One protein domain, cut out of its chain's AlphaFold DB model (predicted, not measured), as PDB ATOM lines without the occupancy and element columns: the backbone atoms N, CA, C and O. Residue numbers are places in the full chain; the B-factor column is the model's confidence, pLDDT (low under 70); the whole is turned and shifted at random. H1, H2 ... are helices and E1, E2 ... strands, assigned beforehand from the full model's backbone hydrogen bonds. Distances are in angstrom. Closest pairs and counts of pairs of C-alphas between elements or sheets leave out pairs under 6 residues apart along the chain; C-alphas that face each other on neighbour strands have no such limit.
ATOM      1  N   LYS A 250      94.639 103.249  97.237       93.00
ATOM      2  CA  LYS A 250      95.494 102.058  97.353       93.00
ATOM      3  C   LYS A 250      96.951 102.508  97.416       93.00
ATOM      4  O   LYS A 250      97.397 103.224  96.529       93.00
ATOM      5  N   TRP A 251      97.669 102.051  98.427       94.19
ATOM      6  CA  TRP A 251      99.104 102.236  98.571       94.19
ATOM      7  C   TRP A 251      99.777 100.876  98.467       94.19
ATOM      8  O   TRP A 251      99.270  99.884  98.999       94.19
ATOM      9  N   VAL A 252     100.873 100.811  97.731       95.44
ATOM     10  CA  VAL A 252     101.585  99.574  97.414       95.44
ATOM     11  C   VAL A 252     102.991  99.638  97.981       95.44
ATOM     12  O   VAL A 252     103.615 100.698  98.011       95.44
ATOM     13  N   CYS A 253     103.452  98.501  98.482       94.75
ATOM     14  CA  CYS A 253     104.852  98.293  98.791       94.75
ATOM     15  C   CYS A 253     105.582  97.757  97.546       94.75
ATOM     16  O   CYS A 253     104.942  97.362  96.571       94.75
ATOM     17  N   SER A 254     106.912  97.718  97.587       91.56
ATOM     18  CA  SER A 254     107.743  96.986  96.620       91.56
ATOM     19  C   SER A 254     107.510  95.469  96.677       91.56
ATOM     20  O   SER A 254     107.653  94.770  95.677       91.56
ATOM     21  N   CYS A 255     107.126  94.956  97.849       92.25
ATOM     22  CA  CYS A 255     106.692  93.582  98.050       92.25
ATOM     23  C   CYS A 255     105.180  93.427  97.755       92.25
ATOM     24  O   CYS A 255     104.475  94.421  97.573       92.25
ATOM     25  N   PRO A 256     104.619  92.202  97.764       92.62
ATOM     26  CA  PRO A 256     103.202  91.964  97.444       92.62
ATOM     27  C   PRO A 256     102.172  92.627  98.386       92.62
ATOM     28  O   PRO A 256     100.962  92.536  98.146       92.62
ATOM     29  N   ILE A 257     102.611  93.290  99.461       93.88
ATOM     30  CA  ILE A 257     101.721  93.956 100.414       93.88
ATOM     31  C   ILE A 257     101.140  95.235  99.808       93.88
ATOM     32  O   ILE A 257     101.829  96.087  99.248       93.88
ATOM     33  N   ASN A 258      99.837  95.417 100.007       94.12
ATOM     34  CA  ASN A 258      99.150  96.666  99.725       94.12
ATOM     35  C   ASN A 258      98.207  97.033 100.872       94.12
ATOM     36  O   ASN A 258      97.652  96.162 101.537       94.12
ATOM     37  N   VAL A 259      98.013  98.332 101.076       93.19
ATOM     38  CA  VAL A 259      97.110  98.885 102.089       93.19
ATOM     39  C   VAL A 259      96.178  99.916 101.458       93.19
ATOM     40  O   VAL A 259      96.444 100.464 100.388       93.19
ATOM     41  N   ARG A 260      95.038 100.179 102.099       93.00
ATOM     42  CA  ARG A 260      94.058 101.165 101.630       93.00
ATOM     43  C   ARG A 260      93.776 102.176 102.729       93.00
ATOM     44  O   ARG A 260      93.316 101.792 103.795       93.00
ATOM     45  N   CYS A 261      94.010 103.457 102.452       90.19
ATOM     46  CA  CYS A 261      93.869 104.529 103.437       90.19
ATOM     47  C   CYS A 261      93.108 105.723 102.848       90.19
ATOM     48  O   CYS A 261      93.300 106.072 101.682       90.19
ATOM     49  N   ALA A 262      92.223 106.330 103.646       89.50
ATOM     50  CA  ALA A 262      91.444 107.509 103.255       89.50
ATOM     51  C   ALA A 262      92.264 108.811 103.255       89.50
ATOM     52  O   ALA A 262      91.835 109.807 102.675       89.50
ATOM     53  N   VAL A 263      93.413 108.805 103.933       87.88
ATOM     54  CA  VAL A 263      94.302 109.958 104.107       87.88
ATOM     55  C   VAL A 263      95.655 109.706 103.438       87.88
ATOM     56  O   VAL A 263      95.920 108.605 102.944       87.88
ATOM     57  N   ALA A 264      96.501 110.739 103.391       88.88
ATOM     58  CA  ALA A 264      97.898 110.580 103.007       88.88
ATOM     59  C   ALA A 264      98.570 109.562 103.939       88.88
ATOM     60  O   ALA A 264      98.409 109.636 105.157       88.88
ATOM     61  N   LEU A 265      99.267 108.590 103.359       93.12
ATOM     62  CA  LEU A 265      99.921 107.530 104.106       93.12
ATOM     63  C   LEU A 265     101.426 107.784 104.133       93.12
ATOM     64  O   LEU A 265     102.050 107.937 103.088       93.12
ATOM     65  N   GLN A 266     101.993 107.752 105.332       93.81
ATOM     66  CA  GLN A 266     103.427 107.666 105.554       93.81
ATOM     67  C   GLN A 266     103.664 106.457 106.458       93.81
ATOM     68  O   GLN A 266     103.449 106.521 107.664       93.81
ATOM     69  N   ALA A 267     104.003 105.324 105.850       94.81
ATOM     70  CA  ALA A 267     104.173 104.058 106.552       94.81
ATOM     71  C   ALA A 267     105.298 103.245 105.914       94.81
ATOM     72  O   ALA A 267     105.458 103.261 104.692       94.81
ATOM     73  N   GLN A 268     106.036 102.513 106.744       96.44
ATOM     74  CA  GLN A 268     107.072 101.575 106.328       96.44
ATOM     75  C   GLN A 268     106.543 100.145 106.445       96.44
ATOM     76  O   GLN A 268     105.870  99.788 107.414       96.44
ATOM     77  N   CYS A 269     106.834  99.317 105.451       96.06
ATOM     78  CA  CYS A 269     106.587  97.893 105.504       96.06
ATOM     79  C   CYS A 269     107.628  97.238 106.413       96.06
ATOM     80  O   CYS A 269     108.808  97.234 106.091       96.06
ATOM     81  N   LEU A 270     107.203  96.632 107.521       96.25
ATOM     82  CA  LEU A 270     108.128  95.921 108.413       96.25
ATOM     83  C   LEU A 270     108.670  94.614 107.813       96.25
ATOM     84  O   LEU A 270     109.627  94.064 108.342       96.25
ATOM     85  N   TRP A 271     108.075  94.117 106.723       93.88
ATOM     86  CA  TRP A 271     108.562  92.912 106.050       93.88
ATOM     87  C   TRP A 271     109.786  93.213 105.174       93.88
ATOM     88  O   TRP A 271     110.829  92.601 105.369       93.88
ATOM     89  N   CYS A 272     109.695  94.145 104.222       95.31
ATOM     90  CA  CYS A 272     110.823  94.458 103.330       95.31
ATOM     91  C   CYS A 272     111.578  95.745 103.689       95.31
ATOM     92  O   CYS A 272     112.605  96.028 103.085       95.31
ATOM     93  N   GLY A 273     111.088  96.534 104.647       94.44
ATOM     94  CA  GLY A 273     111.682  97.815 105.035       94.44
ATOM     95  C   GLY A 273     111.310  98.996 104.131       94.44
ATOM     96  O   GLY A 273     111.666 100.125 104.456       94.44
ATOM     97  N   ASP A 274     110.569  98.789 103.042       94.75
ATOM     98  CA  ASP A 274     110.258  99.865 102.095       94.75
ATOM     99  C   ASP A 274     109.039 100.699 102.502       94.75
ATOM    100  O   ASP A 274     108.118 100.235 103.178       94.75
ATOM    101  N   VAL A 275     109.017 101.963 102.075       95.50
ATOM    102  CA  VAL A 275     107.901 102.886 102.321       95.50
ATOM    103  C   VAL A 275     106.783 102.641 101.309       95.50
ATOM    104  O   VAL A 275     107.022 102.486 100.113       95.50
ATOM    105  N   PHE A 276     105.536 102.640 101.781       95.69
ATOM    106  CA  PHE A 276     104.371 102.508 100.909       95.69
ATOM    107  C   PHE A 276     104.209 103.730  99.996       95.69
ATOM    108  O   PHE A 276     104.221 104.870 100.459       95.69
ATOM    109  N   THR A 277     103.959 103.492  98.708       94.69
ATOM    110  CA  THR A 277     103.734 104.538  97.699       94.69
ATOM    111  C   THR A 277     102.309 104.495  97.161       94.69
ATOM    112  O   THR A 277     101.654 103.450  97.154       94.69
ATOM    113  N   LEU A 278     101.780 105.648  96.755       93.12
ATOM    114  CA  LEU A 278     100.427 105.742  96.221       93.12
ATOM    115  C   LEU A 278     100.367 105.065  94.845       93.12
ATOM    116  O   LEU A 278     101.113 105.418  93.941       93.12
ATOM    117  N   CYS A 279      99.447 104.117  94.671       86.94
ATOM    118  CA  CYS A 279      99.195 103.513  93.369       86.94
ATOM    119  C   CYS A 279      98.268 104.439  92.570       86.94
ATOM    120  O   CYS A 279      97.080 104.547  92.884       86.94
ATOM    121  N   GLU A 280      98.821 105.121  91.566       72.75
ATOM    122  CA  GLU A 280      98.095 106.073  90.712       72.75
ATOM    123  C   GLU A 280      97.203 105.400  89.656       72.75
ATOM    124  O   GLU A 280      96.441 106.083  88.973       72.75
ATOM    125  N   GLU A 281      97.240 104.067  89.527       58.66
ATOM    126  CA  GLU A 281      96.376 103.392  88.563       58.66
ATOM    127  C   GLU A 281      94.890 103.596  88.913       58.66
ATOM    128  O   GLU A 281      94.466 103.337  90.053       58.66
ATOM    129  N   PRO A 282      94.056 103.998  87.935       51.25
ATOM    130  CA  PRO A 282      92.626 104.085  88.139       51.25
ATOM    131  C   PRO A 282      92.099 102.728  88.601       51.25
ATOM    132  O   PRO A 282      92.490 101.673  88.099       51.25
ATOM    133  N   SER A 283      91.191 102.745  89.580       51.78
ATOM    134  CA  SER A 283      90.576 101.514  90.080       51.78
ATOM    135  C   SER A 283      90.071 100.666  88.905       51.78
ATOM    136  O   SER A 283      89.530 101.215  87.948       51.78
ATOM    137  N   ALA A 284      90.173  99.335  88.979       49.22
ATOM    138  CA  ALA A 284      89.715  98.424  87.916       49.22
ATOM    139  C   ALA A 284      88.257  98.667  87.448       49.22
ATOM    140  O   ALA A 284      87.856  98.239  86.367       49.22
ATOM    141  N   HIS A 285      87.458  99.378  88.252       47.66
ATOM    142  CA  HIS A 285      86.115  99.824  87.902       47.66
ATOM    143  C   HIS A 285      86.074 100.939  86.841       47.66
ATOM    144  O   HIS A 285      85.127 100.963  86.059       47.66
ATOM    145  N   ALA A 286      87.074 101.824  86.806       45.91
ATOM    146  CA  ALA A 286      87.205 102.909  85.834       45.91
ATOM    147  C   ALA A 286      87.697 102.391  84.469       45.91
ATOM    148  O   ALA A 286      87.068 102.686  83.459       45.91
ATOM    149  N   ARG A 287      88.686 101.480  84.443       48.06
ATOM    150  CA  ARG A 287      89.131 100.801  83.202       48.06
ATOM    151  C   ARG A 287      87.987 100.058  82.484       48.06
ATOM    152  O   ARG A 287      87.897 100.081  81.262       48.06
ATOM    153  N   LYS A 288      87.064  99.424  83.227       47.66
ATOM    154  CA  LYS A 288      85.878  98.748  82.649       47.66
ATOM    155  C   LYS A 288      84.806  99.700  82.102       47.66
ATOM    156  O   LYS A 288      83.946  99.239  81.354       47.66
ATOM    157  N   ALA A 289      84.806 100.969  82.508       45.78
ATOM    158  CA  ALA A 289      83.867 101.970  82.004       45.78
ATOM    159  C   ALA A 289      84.343 102.557  80.663       45.78
ATOM    160  O   ALA A 289      83.527 102.718  79.765       45.78
ATOM    161  N   GLU A 290      85.650 102.775  80.498       42.41
ATOM    162  CA  GLU A 290      86.246 103.264  79.243       42.41
ATOM    163  C   GLU A 290      86.189 102.218  78.119       42.41
ATOM    164  O   GLU A 290      85.795 102.542  77.006       42.41
ATOM    165  N   LEU A 291      86.438 100.939  78.423       47.41
ATOM    166  CA  LEU A 291      86.311  99.827  77.459       47.41
ATOM    167  C   LEU A 291      84.872  99.547  76.980       47.41
ATOM    168  O   LEU A 291      84.670  98.680  76.139       47.41
ATOM    169  N   ARG A 292      83.861 100.204  77.558       44.91
ATOM    170  CA  ARG A 292      82.454 100.117  77.122       44.91
ATOM    171  C   ARG A 292      81.980 101.368  76.381       44.91
ATOM    172  O   ARG A 292      80.839 101.387  75.929       44.91
TER     173      ARG A 292
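AT A GLANCE: This is residues 250 to 292 of the 294 residues of an uncharacterized protein of Phycisphaerae bacterium (UniProt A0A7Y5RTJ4). Little regular structure is present: a small hairpin, E1 and E2, and a long loop, residues 262 to 283, make a body from which residues 284 to 292, with the short helix H1, stick out as a tail. Within the loop, residues 277 to 278 pair antiparallel with residues 251 to 252 of E1. The printed part has 43 residues, with 14 in named elements, in the order E1, E2, H1, a mixed class. It is loose, with a radius of gyration of the C-alphas of 12.7 A, and flat, spanning 41 by 21 by 11 A.

IN THESE COORDINATES: Strand E1, residues 250 to 252, begins at C-alpha 250 (95.494, 102.058, 97.353). Strand E2, residues 258 to 261, is 10.2 A long. Helix H1, residues 284 to 290, is 10.5 A long and ends at C-alpha 290 (86.246, 103.264, 79.243).

HOW THE PARTS SIT: E1 and E2 form an antiparallel hairpin at 144 degrees, joined by a tight link. N 251 and O 259 are within hydrogen-bond range at 2.8 A. H1 and E1 are apart. In H1, 2 of 3 O i to N i+4 pairs are within hydrogen-bond range.

THE WHOLE: The farthest C-alphas, of Leu 270 and Arg 292, are 40.7 A apart. The link from E2 to H1 is long, and the printed part has no cut. Residues 281 to 292 have pLDDT under 70.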